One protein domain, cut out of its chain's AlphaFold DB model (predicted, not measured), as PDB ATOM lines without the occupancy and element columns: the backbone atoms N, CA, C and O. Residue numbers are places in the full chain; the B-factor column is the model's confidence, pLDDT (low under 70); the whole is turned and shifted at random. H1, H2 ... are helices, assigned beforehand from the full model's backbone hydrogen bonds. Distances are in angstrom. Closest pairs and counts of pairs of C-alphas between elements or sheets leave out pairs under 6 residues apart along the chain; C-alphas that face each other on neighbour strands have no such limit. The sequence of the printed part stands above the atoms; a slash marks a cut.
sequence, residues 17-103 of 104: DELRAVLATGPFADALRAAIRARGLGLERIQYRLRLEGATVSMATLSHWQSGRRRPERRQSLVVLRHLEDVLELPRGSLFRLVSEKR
ATOM      1  N   ASP A  17     -10.780 -14.273  -7.708       86.81
ATOM      2  CA  ASP A  17      -9.353 -14.086  -7.967       86.81
ATOM      3  C   ASP A  17      -9.073 -13.786  -9.447       86.81
ATOM      4  O   ASP A  17      -8.453 -12.775  -9.769       86.81
ATOM      5  N   GLU A  18      -9.662 -14.560 -10.365       86.50
ATOM      6  CA  GLU A  18      -9.600 -14.276 -11.804       86.50
ATOM      7  C   GLU A  18     -10.193 -12.902 -12.137       86.50
ATOM      8  O   GLU A  18      -9.623 -12.150 -12.929       86.50
ATOM      9  N   LEU A  19     -11.313 -12.533 -11.505       90.31
ATOM     10  CA  LEU A  19     -11.891 -11.202 -11.667       90.31
ATOM     11  C   LEU A  19     -10.905 -10.116 -11.212       90.31
ATOM     12  O   LEU A  19     -10.731  -9.125 -11.920       90.31
ATOM     13  N   ARG A  20     -10.236 -10.296 -10.066       90.19
ATOM     14  CA  ARG A  20      -9.215  -9.355  -9.575       90.19
ATOM     15  C   ARG A  20      -8.024  -9.260 -10.524       90.19
ATOM     16  O   ARG A  20      -7.590  -8.146 -10.804       90.19
ATOM     17  N   ALA A  21      -7.539 -10.382 -11.053       89.69
ATOM     18  CA  ALA A  21      -6.438 -10.406 -12.012       89.69
ATOM     19  C   ALA A  21      -6.790  -9.629 -13.292       89.69
ATOM     20  O   ALA A  21      -6.038  -8.754 -13.724       89.69
ATOM     21  N   VAL A  22      -7.979  -9.867 -13.858       90.94
ATOM     22  CA  VAL A  22      -8.441  -9.161 -15.063       90.94
ATOM     23  C   VAL A  22      -8.703  -7.674 -14.782       90.94
ATOM     24  O   VAL A  22      -8.429  -6.839 -15.639       90.94
ATOM     25  N   LEU A  23      -9.186  -7.310 -13.589       90.88
ATOM     26  CA  LEU A  23      -9.352  -5.906 -13.189       90.88
ATOM     27  C   LEU A  23      -8.022  -5.176 -12.947       90.88
ATOM     28  O   LEU A  23      -7.999  -3.948 -12.987       90.88
ATOM     29  N   ALA A  24      -6.938  -5.907 -12.672       88.25
ATOM     30  CA  ALA A  24      -5.626  -5.330 -12.403       88.25
ATOM     31  C   ALA A  24      -4.846  -5.016 -13.685       88.25
ATOM     32  O   ALA A  24      -4.225  -3.962 -13.765       88.25
ATOM     33  N   THR A  25      -4.860  -5.917 -14.672       84.50
ATOM     34  CA  THR A  25      -3.995  -5.808 -15.866       84.50
ATOM     35  C   THR A  25      -4.700  -6.138 -17.182       84.50
ATOM     36  O   THR A  25      -4.112  -6.022 -18.260       84.50
ATOM     37  N   GLY A  26      -5.961  -6.566 -17.125       86.25
ATOM     38  CA  GLY A  26      -6.706  -7.024 -18.287       86.25
ATOM     39  C   GLY A  26      -7.261  -5.885 -19.150       86.25
ATOM     40  O   GLY A  26      -7.427  -4.747 -18.704       86.25
ATOM     41  N   PRO A  27      -7.628  -6.165 -20.413       89.50
ATOM     42  CA  PRO A  27      -8.341  -5.198 -21.232       89.50
ATOM     43  C   PRO A  27      -9.673  -4.796 -20.589       89.50
ATOM     44  O   PRO A  27     -10.439  -5.649 -20.147       89.50
ATOM     45  N   PHE A  28     -10.016  -3.503 -20.642       90.62
ATOM     46  CA  PHE A  28     -11.300  -2.984 -20.140       90.62
ATOM     47  C   PHE A  28     -12.521  -3.807 -20.597       90.62
ATOM     48  O   PHE A  28     -13.425  -4.065 -19.810       90.62
ATOM     49  N   ALA A  29     -12.547  -4.235 -21.862       91.06
ATOM     50  CA  ALA A  29     -13.645  -5.027 -22.414       91.06
ATOM     51  C   ALA A  29     -13.780  -6.404 -21.737       91.06
ATOM     52  O   ALA A  29     -14.894  -6.863 -21.484       91.06
ATOM     53  N   ASP A  30     -12.656  -7.045 -21.412       91.25
ATOM     54  CA  ASP A  30     -12.625  -8.330 -20.714       91.25
ATOM     55  C   ASP A  30     -12.997  -8.162 -19.246       91.25
ATOM     56  O   ASP A  30     -13.858  -8.888 -18.758       91.25
ATOM     57  N   ALA A  31     -12.454  -7.137 -18.586       93.12
ATOM     58  CA  ALA A  31     -12.811  -6.775 -17.217       93.12
ATOM     59  C   ALA A  31     -14.308  -6.468 -17.063       93.12
ATOM     60  O   ALA A  31     -14.954  -6.947 -16.132       93.12
ATOM     61  N   LEU A  32     -14.891  -5.729 -18.011       92.31
ATOM     62  CA  LEU A  32     -16.320  -5.432 -18.019       92.31
ATOM     63  C   LEU A  32     -17.157  -6.707 -18.201       92.31
ATOM     64  O   LEU A  32     -18.115  -6.923 -17.462       92.31
ATOM     65  N   ARG A  33     -16.800  -7.570 -19.160       90.38
ATOM     66  CA  ARG A  33     -17.498  -8.850 -19.377       90.38
ATOM     67  C   ARG A  33     -17.412  -9.758 -18.153       90.38
ATOM     68  O   ARG A  33     -18.419 -10.347 -17.765       90.38
ATOM     69  N   ALA A  34     -16.232  -9.849 -17.550       91.19
ATOM     70  CA  ALA A  34     -15.968 -10.600 -16.332       91.19
ATOM     71  C   ALA A  34     -16.844 -10.117 -15.169       91.19
ATOM     72  O   ALA A  34     -17.549 -10.919 -14.562       91.19
ATOM     73  N   ALA A  35     -16.880  -8.807 -14.921       92.31
ATOM     74  CA  ALA A  35     -17.677  -8.222 -13.848       92.31
ATOM     75  C   ALA A  35     -19.188  -8.425 -14.048       92.31
ATOM     76  O   ALA A  35     -19.894  -8.807 -13.117       92.31
ATOM     77  N   ILE A  36     -19.690  -8.238 -15.275       90.75
ATOM     78  CA  ILE A  36     -21.103  -8.483 -15.607       90.75
ATOM     79  C   ILE A  36     -21.474  -9.951 -15.352       90.75
ATOM     80  O   ILE A  36     -22.522 -10.230 -14.767       90.75
ATOM     81  N   ARG A  37     -20.605 -10.888 -15.757       88.75
ATOM     82  CA  ARG A  37     -20.802 -12.328 -15.533       88.75
ATOM     83  C   ARG A  37     -20.760 -12.694 -14.053       88.75
ATOM     84  O   ARG A  37     -21.643 -13.422 -13.615       88.75
ATOM     85  N   ALA A  38     -19.796 -12.167 -13.298       89.00
ATOM     86  CA  ALA A  38     -19.685 -12.382 -11.855       89.00
ATOM     87  C   ALA A  38     -20.935 -11.894 -11.111       89.00
ATOM     88  O   ALA A  38     -21.423 -12.556 -10.199       89.00
ATOM     89  N   ARG A  39     -21.494 -10.760 -11.546       89.31
ATOM     90  CA  ARG A  39     -22.704 -10.178 -10.966       89.31
ATOM     91  C   ARG A  39     -23.996 -10.873 -11.416       89.31
ATOM     92  O   ARG A  39     -25.031 -10.706 -10.776       89.31
ATOM     93  N   GLY A  40     -23.959 -11.614 -12.525       89.00
ATOM     94  CA  GLY A  40     -25.122 -12.307 -13.084       89.00
ATOM     95  C   GLY A  40     -26.207 -11.368 -13.629       89.00
ATOM     96  O   GLY A  40     -27.375 -11.751 -13.684       89.00
ATOM     97  N   LEU A  41     -25.854 -10.134 -14.015       89.25
ATOM     98  CA  LEU A  41     -26.814  -9.157 -14.541       89.25
ATOM     99  C   LEU A  41     -26.833  -9.133 -16.070       89.25
ATOM    100  O   LEU A  41     -25.797  -9.129 -16.728       89.25
ATOM    101  N   GLY A  42     -28.033  -9.031 -16.640       90.00
ATOM    102  CA  GLY A  42     -28.210  -8.698 -18.052       90.00
ATOM    103  C   GLY A  42     -27.954  -7.213 -18.332       90.00
ATOM    104  O   GLY A  42     -28.134  -6.360 -17.460       90.00
ATOM    105  N   LEU A  43     -27.593  -6.893 -19.578       90.44
ATOM    106  CA  LEU A  43     -27.343  -5.513 -20.018       90.44
ATOM    107  C   LEU A  43     -28.532  -4.576 -19.810       90.44
ATOM    108  O   LEU A  43     -28.341  -3.422 -19.443       90.44
ATOM    109  N   GLU A  44     -29.744  -5.074 -20.025       91.38
ATOM    110  CA  GLU A  44     -30.973  -4.311 -19.821       91.38
ATOM    111  C   GLU A  44     -31.146  -3.917 -18.347       91.38
ATOM    112  O   GLU A  44     -31.417  -2.761 -18.032       91.38
ATOM    113  N   ARG A  45     -30.885  -4.846 -17.416       92.06
ATOM    114  CA  ARG A  45     -30.984  -4.570 -15.976       92.06
ATOM    115  C   ARG A  45     -29.899  -3.607 -15.500       92.06
ATOM    116  O   ARG A  45     -30.169  -2.769 -14.643       92.06
ATOM    117  N   ILE A  46     -28.701  -3.695 -16.075       93.44
ATOM    118  CA  ILE A  46     -27.627  -2.720 -15.846       93.44
ATOM    119  C   ILE A  46     -28.059  -1.342 -16.347       93.44
ATOM    120  O   ILE A  46     -28.000  -0.378 -15.591       93.44
ATOM    121  N   GLN A  47     -28.544  -1.249 -17.587       93.44
ATOM    122  CA  GLN A  47     -29.014   0.007 -18.169       93.44
ATOM    123  C   GLN A  47     -30.128   0.639 -17.328       93.44
ATOM    124  O   GLN A  47     -30.091   1.838 -17.058       93.44
ATOM    125  N   TYR A  48     -31.102  -0.162 -16.897       93.81
ATOM    126  CA  TYR A  48     -32.195   0.296 -16.052       93.81
ATOM    127  C   TYR A  48     -31.682   0.891 -14.735       93.81
ATOM    128  O   TYR A  48     -32.069   2.001 -14.376       93.81
ATOM    129  N   ARG A  49     -30.755   0.208 -14.049       93.19
ATOM    130  CA  ARG A  49     -30.147   0.719 -12.810       93.19
ATOM    131  C   ARG A  49     -29.339   1.991 -13.034       93.19
ATOM    132  O   ARG A  49     -29.494   2.938 -12.281       93.19
ATOM    133  N   LEU A  50     -28.541   2.048 -14.098       92.62
ATOM    134  CA  LEU A  50     -27.803   3.261 -14.455       92.62
ATOM    135  C   LEU A  50     -28.749   4.445 -14.680       92.62
ATOM    136  O   LEU A  50     -28.488   5.539 -14.194       92.62
ATOM    137  N   ARG A  51     -29.883   4.217 -15.352       92.62
ATOM    138  CA  ARG A  51     -30.898   5.252 -15.560       92.62
ATOM    139  C   ARG A  51     -31.508   5.740 -14.244       92.62
ATOM    140  O   ARG A  51     -31.739   6.939 -14.123       92.62
ATOM    141  N   LEU A  52     -31.762   4.844 -13.285       92.06
ATOM    142  CA  LEU A  52     -32.250   5.219 -11.949       92.06
ATOM    143  C   LEU A  52     -31.245   6.104 -11.195       92.06
ATOM    144  O   LEU A  52     -31.651   7.042 -10.523       92.06
ATOM    145  N   GLU A  53     -29.950   5.859 -11.384       88.38
ATOM    146  CA  GLU A  53     -28.849   6.658 -10.826       88.38
ATOM    147  C   GLU A  53     -28.566   7.956 -11.623       88.38
ATOM    148  O   GLU A  53     -27.587   8.653 -11.366       88.38
ATOM    149  N   GLY A  54     -29.386   8.288 -12.632       88.12
ATOM    150  CA  GLY A  54     -29.213   9.478 -13.480       88.12
ATOM    151  C   GLY A  54     -28.166   9.336 -14.595       88.12
ATOM    152  O   GLY A  54     -27.882  10.294 -15.317       88.12
ATOM    153  N   ALA A  55     -27.608   8.140 -14.787       90.69
ATOM    154  CA  ALA A  55     -26.616   7.830 -15.807       90.69
ATOM    155  C   ALA A  55     -27.259   7.190 -17.051       90.69
ATOM    156  O   ALA A  55     -27.494   5.984 -17.123       90.69
ATOM    157  N   THR A  56     -27.503   7.988 -18.090       88.19
ATOM    158  CA  THR A  56     -28.112   7.486 -19.334       88.19
ATOM    159  C   THR A  56     -27.063   6.921 -20.295       88.19
ATOM    160  O   THR A  56     -26.174   7.635 -20.757       88.19
ATOM    161  N   VAL A  57     -27.196   5.641 -20.655       90.44
ATOM    162  CA  VAL A  57     -26.378   4.979 -21.684       90.44
ATOM    163  C   VAL A  57     -27.213   3.972 -22.472       90.44
ATOM    164  O   VAL A  57     -28.072   3.293 -21.915       90.44
ATOM    165  N   SER A  58     -26.987   3.859 -23.780       90.62
ATOM    166  CA  SER A  58     -27.694   2.891 -24.630       90.62
ATOM    167  C   SER A  58     -27.129   1.475 -24.469       90.62
ATOM    168  O   SER A  58     -25.912   1.306 -24.362       90.62
ATOM    169  N   MET A  59     -27.973   0.441 -24.573       90.75
ATOM    170  CA  MET A  59     -27.521  -0.961 -24.634       90.75
ATOM    171  C   MET A  59     -26.464  -1.194 -25.722       90.75
ATOM    172  O   MET A  59     -25.479  -1.892 -25.487       90.75
ATOM    173  N   ALA A  60     -26.623  -0.567 -26.894       90.12
ATOM    174  CA  ALA A  60     -25.643  -0.642 -27.976       90.12
ATOM    175  C   ALA A  60     -24.263  -0.120 -27.540       90.12
ATOM    176  O   ALA A  60     -23.243  -0.724 -27.854       90.12
ATOM    177  N   THR A  61     -24.216   0.962 -26.761       91.12
ATOM    178  CA  THR A  61     -22.969   1.509 -26.209       91.12
ATOM    179  C   THR A  61     -22.322   0.537 -25.224       91.12
ATOM    180  O   THR A  61     -21.130   0.265 -25.350       91.12
ATOM    181  N   LEU A  62     -23.100  -0.055 -24.309       90.94
ATOM    182  CA  LEU A  62     -22.605  -1.084 -23.382       90.94
ATOM    183  C   LEU A  62     -22.078  -2.326 -24.124       90.94
ATOM    184  O   LEU A  62     -21.057  -2.902 -23.749       90.94
ATOM    185  N   SER A  63     -22.738  -2.724 -25.212       90.19
ATOM    186  CA  SER A  63     -22.285  -3.814 -26.083       90.19
ATOM    187  C   SER A  63     -20.978  -3.466 -26.815       90.19
ATOM    188  O   SER A  63     -20.034  -4.262 -26.862       90.19
ATOM    189  N   HIS A  64     -20.854  -2.236 -27.318       91.00
ATOM    190  CA  HIS A  64     -19.614  -1.753 -27.930       91.00
ATOM    191  C   HIS A  64     -18.444  -1.685 -26.940       91.00
ATOM    192  O   HIS A  64     -17.303  -1.924 -27.335       91.00
ATOM    193  N   TRP A  65     -18.715  -1.407 -25.664       92.38
ATOM    194  CA  TRP A  65     -17.715  -1.443 -24.596       92.38
ATOM    195  C   TRP A  65     -17.236  -2.869 -24.303       92.38
ATOM    196  O   TRP A  65     -16.032  -3.102 -24.239       92.38
ATOM    197  N   GLN A  66     -18.148  -3.843 -24.230       89.94
ATOM    198  CA  GLN A  66     -17.801  -5.260 -24.032       89.94
ATOM    199  C   GLN A  66     -17.064  -5.898 -25.213       89.94
ATOM    200  O   GLN A  66     -16.314  -6.850 -25.030       89.94
ATOM    201  N   SER A  67     -17.289  -5.409 -26.433       87.50
ATOM    202  CA  SER A  67     -16.556  -5.870 -27.620       87.50
ATOM    203  C   SER A  67     -15.227  -5.141 -27.822       87.50
ATOM    204  O   SER A  67     -14.482  -5.481 -28.736       87.50
ATOM    205  N   GLY A  68     -14.931  -4.118 -27.012       86.69
ATOM    206  CA  GLY A  68     -13.742  -3.279 -27.160       86.69
ATOM    207  C   GLY A  68     -13.765  -2.352 -28.380       86.69
ATOM    208  O   GLY A  68     -12.791  -1.635 -28.597       86.69
ATOM    209  N   ARG A  69     -14.864  -2.325 -29.151       83.38
ATOM    210  CA  ARG A  69     -15.038  -1.468 -30.340       83.38
ATOM    211  C   ARG A  69     -15.136   0.013 -29.994       83.38
ATOM    212  O   ARG A  69     -14.779   0.857 -30.808       83.38
ATOM    213  N   ARG A  70     -15.659   0.338 -28.808       82.62
ATOM    214  CA  ARG A  70     -15.667   1.700 -28.257       82.62
ATOM    215  C   ARG A  70     -15.233   1.678 -26.803       82.62
ATOM    216  O   ARG A  70     -15.419   0.679 -26.113       82.62
ATOM    217  N   ARG A  71     -14.708   2.804 -26.330       80.31
ATOM    218  CA  ARG A  71     -14.304   2.997 -24.936       80.31
ATOM    219  C   ARG A  71     -14.934   4.267 -24.359       80.31
ATOM    220  O   ARG A  71     -15.273   5.177 -25.117       80.31
ATOM    221  N   PRO A  72     -15.142   4.332 -23.036       84.19
ATOM    222  CA  PRO A  72     -15.641   5.536 -22.383       84.19
ATOM    223  C   PRO A  72     -14.543   6.614 -22.308       84.19
ATOM    224  O   PRO A  72     -13.750   6.651 -21.377       84.19
ATOM    225  N   GLU A  73     -14.496   7.511 -23.292       81.00
ATOM    226  CA  GLU A  73     -13.485   8.589 -23.349       81.00
ATOM    227  C   GLU A  73     -14.037   9.948 -22.905       81.00
ATOM    228  O   GLU A  73     -13.323  10.790 -22.361       81.00
ATOM    229  N   ARG A  74     -15.335  10.170 -23.127       84.88
ATOM    230  CA  ARG A  74     -16.016  11.433 -22.831       84.88
ATOM    231  C   ARG A  74     -16.341  11.541 -21.342       84.88
ATOM    232  O   ARG A  74     -16.650  10.540 -20.699       84.88
ATOM    233  N   ARG A  75     -16.391  12.772 -20.814       83.69
ATOM    234  CA  ARG A  75     -16.758  13.052 -19.408       83.69
ATOM    235  C   ARG A  75     -18.062  12.364 -18.988       83.69
ATOM    236  O   ARG A  75     -18.091  11.724 -17.946       83.69
ATOM    237  N   GLN A  76     -19.099  12.423 -19.824       86.06
ATOM    238  CA  GLN A  76     -20.378  11.754 -19.553       86.06
ATOM    239  C   GLN A  76     -20.225  10.230 -19.436       86.06
ATOM    240  O   GLN A  76     -20.799   9.614 -18.545       86.06
ATOM    241  N   SER A  77     -19.407   9.614 -20.289       89.12
ATOM    242  CA  SER A  77     -19.142   8.174 -20.239       89.12
ATOM    243  C   SER A  77     -18.352   7.769 -18.996       89.12
ATOM    244  O   SER A  77     -18.576   6.683 -18.478       89.12
ATOM    245  N   LEU A  78     -17.474   8.638 -18.488       89.00
ATOM    246  CA  LEU A  78     -16.774   8.418 -17.218       89.00
ATOM    247  C   LEU A  78     -17.725   8.510 -16.018       89.00
ATOM    248  O   LEU A  78     -17.572   7.750 -15.069       89.00
ATOM    249  N   VAL A  79     -18.732   9.390 -16.062       90.19
ATOM    250  CA  VAL A  79     -19.799   9.415 -15.046       90.19
ATOM    251  C   VAL A  79     -20.560   8.090 -15.060       90.19
ATOM    252  O   VAL A  79     -20.640   7.436 -14.026       90.19
ATOM    253  N   VAL A  80     -21.022   7.647 -16.238       92.56
ATOM    254  CA  VAL A  80     -21.684   6.340 -16.413       92.56
ATOM    255  C   VAL A  80     -20.803   5.198 -15.904       92.56
ATOM    256  O   VAL A  80     -21.304   4.293 -15.248       92.56
ATOM    257  N   LEU A  81     -19.496   5.247 -16.174       91.75
ATOM    258  CA  LEU A  81     -18.546   4.227 -15.739       91.75
ATOM    259  C   LEU A  81     -18.484   4.102 -14.212       91.75
ATOM    260  O   LEU A  81     -18.454   2.986 -13.709       91.75
ATOM    261  N   ARG A  82     -18.529   5.217 -13.473       90.94
ATOM    262  CA  ARG A  82     -18.547   5.186 -11.999       90.94
ATOM    263  C   ARG A  82     -19.826   4.554 -11.451       90.94
ATOM    264  O   ARG A  82     -19.750   3.695 -10.584       90.94
ATOM    265  N   HIS A  83     -20.987   4.920 -11.996       93.31
ATOM    266  CA  HIS A  83     -22.249   4.281 -11.599       93.31
ATOM    267  C   HIS A  83     -22.284   2.799 -11.992       93.31
ATOM    268  O   HIS A  83     -22.885   1.981 -11.302       93.31
ATOM    269  N   LEU A  84     -21.620   2.429 -13.087       92.88
ATOM    270  CA  LEU A  84     -21.504   1.041 -13.516       92.88
ATOM    271  C   LEU A  84     -20.668   0.214 -12.537       92.88
ATOM    272  O   LEU A  84     -21.057  -0.912 -12.239       92.88
ATOM    273  N   GLU A  85     -19.566   0.759 -12.019       93.88
ATOM    274  CA  GLU A  85     -18.783   0.118 -10.954       93.88
ATOM    275  C   GLU A  85     -19.647  -0.131  -9.708       93.88
ATOM    276  O   GLU A  85     -19.654  -1.251  -9.205       93.88
ATOM    277  N   ASP A  86     -20.452   0.852  -9.291       93.06
ATOM    278  CA  ASP A  86     -21.368   0.712  -8.152       93.06
ATOM    279  C   ASP A  86     -22.448  -0.369  -8.412       93.06
ATOM    280  O   ASP A  86     -22.688  -1.239  -7.573       93.06
ATOM    281  N   VAL A  87     -23.059  -0.397  -9.605       92.50
ATOM    282  CA  VAL A  87     -24.065  -1.414  -9.994       92.50
ATOM    283  C   VAL A  87     -23.481  -2.833 -10.020       92.50
ATOM    284  O   VAL A  87     -24.176  -3.804  -9.686       92.50
ATOM    285  N   LEU A  88     -22.222  -2.950 -10.438       91.88
ATOM    286  CA  LEU A  88     -21.477  -4.205 -10.513       91.88
ATOM    287  C   LEU A  88     -20.801  -4.588  -9.187       91.88
ATOM    288  O   LEU A  88     -20.158  -5.631  -9.146       91.88
ATOM    289  N   GLU A  89     -20.969  -3.790  -8.127       91.12
ATOM    290  CA  GLU A  89     -20.318  -3.973  -6.819       91.12
ATOM    291  C   GLU A  89     -18.788  -4.076  -6.910       91.12
ATOM    292  O   GLU A  89     -18.138  -4.827  -6.181       91.12
ATOM    293  N   LEU A  90     -18.194  -3.314  -7.826       91.31
ATOM    294  CA  LEU A  90     -16.747  -3.230  -7.965       91.31
ATOM    295  C   LEU A  90     -16.181  -2.113  -7.083       91.31
ATOM    296  O   LEU A  90     -16.837  -1.088  -6.881       91.31
ATOM    297  N   PRO A  91     -14.925  -2.238  -6.619       88.69
ATOM    298  CA  PRO A  91     -14.231  -1.115  -6.012       88.69
ATOM    299  C   PRO A  91     -14.188   0.073  -6.979       88.69
ATOM    300  O   PRO A  91     -13.860  -0.089  -8.161       88.69
ATOM    301  N   ARG A  92     -14.483   1.271  -6.464       88.25
ATOM    302  CA  ARG A  92     -14.451   2.516  -7.242       88.25
ATOM    303  C   ARG A  92     -13.097   2.677  -7.930       88.25
ATOM    304  O   ARG A  92     -12.048   2.551  -7.300       88.25
ATOM    305  N   GLY A  93     -13.128   2.971  -9.221       89.38
ATOM    306  CA  GLY A  93     -11.941   3.183 -10.038       89.38
ATOM    307  C   GLY A  93     -11.321   1.921 -10.647       89.38
ATOM    308  O   GLY A  93     -10.341   2.049 -11.382       89.38
ATOM    309  N   SER A  94     -11.861   0.724 -10.387       91.25
ATOM    310  CA  SER A  94     -11.329  -0.530 -10.945       91.25
ATOM    311  C   SER A  94     -11.380  -0.554 -12.474       91.25
ATOM    312  O   SER A  94     -10.382  -0.839 -13.124       91.25
ATOM    313  N   LEU A  95     -12.522  -0.200 -13.065       91.12
ATOM    314  CA  LEU A  95     -12.671  -0.107 -14.517       91.12
ATOM    315  C   LEU A  95     -12.110   1.215 -15.050       91.12
ATOM    316  O   LEU A  95     -11.568   1.255 -16.156       91.12
ATOM    317  N   PHE A  96     -12.220   2.297 -14.274       90.31
ATOM    318  CA  PHE A  96     -11.671   3.604 -14.648       90.31
ATOM    319  C   PHE A  96     -10.161   3.560 -14.905       90.31
ATOM    320  O   PHE A  96      -9.689   4.158 -15.878       90.31
ATOM    321  N   ARG A  97      -9.405   2.845 -14.061       89.31
ATOM    322  CA  ARG A  97      -7.957   2.668 -14.221       89.31
ATOM    323  C   ARG A  97      -7.633   2.034 -15.574       89.31
ATOM    324  O   ARG A  97      -6.874   2.622 -16.331       89.31
ATOM    325  N   LEU A  98      -8.311   0.946 -15.941       88.69
ATOM    326  CA  LEU A  98      -8.095   0.237 -17.214       88.69
ATOM    327  C   LEU A  98      -8.390   1.090 -18.458       88.69
ATOM    328  O   LEU A  98      -7.816   0.889 -19.532       88.69
ATOM    329  N   VAL A  99      -9.317   2.042 -18.337       87.50
ATOM    330  CA  VAL A  99      -9.633   3.007 -19.400       87.50
ATOM    331  C   VAL A  99      -8.586   4.121 -19.467       87.50
ATOM    332  O   VAL A  99      -8.299   4.620 -20.555       87.50
ATOM    333  N   SER A 100      -8.033   4.516 -18.322       80.75
ATOM    334  CA  SER A 100      -7.069   5.613 -18.203       80.75
ATOM    335  C   SER A 100      -5.639   5.182 -18.532       80.75
ATOM    336  O   SER A 100      -4.931   5.935 -19.187       80.75
ATOM    337  N   GLU A 101      -5.227   3.973 -18.152       72.94
ATOM    338  CA  GLU A 101      -3.887   3.431 -18.426       72.94
ATOM    339  C   GLU A 101      -3.637   3.233 -19.918       72.94
ATOM    340  O   GLU A 101      -2.568   3.554 -20.419       72.94
ATOM    341  N   LYS A 102      -4.648   2.783 -20.666       62.31
ATOM    342  CA  LYS A 102      -4.525   2.611 -22.120       62.31
ATOM    343  C   LYS A 102      -4.835   3.887 -22.918       62.31
ATOM    344  O   LYS A 102      -5.174   3.792 -24.097       62.31
ATOM    345  N   ARG A 103      -4.825   5.052 -22.257       55.97
ATOM    346  CA  ARG A 103      -4.921   6.379 -22.889       55.97
ATOM    347  C   ARG A 103      -3.534   6.940 -23.262       55.97
ATOM    348  O   ARG A 103      -3.486   7.997 -23.882       55.97
TER     349      ARG A 103
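What this domain is: This is residues 17 to 103 of the 104 residues of an uncharacterized protein of Prauserella shujinwangii (UniProt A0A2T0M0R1). H5, the longest helix, runs beside H6, which packs on the hairpin of H1 and H2; these four are roughly aligned, while H3 packs across H5 and H4 makes a corner with H2. The printed part has 87 residues with six named helices, H1 to H6 in order, no named strand: all helix, compact, radius of gyration of the C-alphas 11.6 A, rounded, 30 by 27 by 22 A.

Where its parts are: H5, residues 75 to 87, spans 18.7 A from (-16.758, 13.052, -19.408). H6 is 94 to 101, H2 28 to 39, 16.3 A, H1 17 to 25 from (-9.353, -14.086, -7.967), H3 43 to 52, H4 59 to 66.

How they stand to each other: H5 and H6, a hairpin, touch at C-alphas 81 and 96, 7.0 A. H3 touches H5 at C-alphas 50 and 83, 6.3 A, about perpendicular at 73 degrees. H2 touches H4 with residues 28 to 33 alone, C-alphas 29 and 66 closest at 4.5 A. Every O i to N i+4 pair is within hydrogen-bond range in H1 to H5; in H6, 3 of 4.

The domain as a whole: The printed part has no cut and no long link; pLDDT is under 70 at residues 102 to 103.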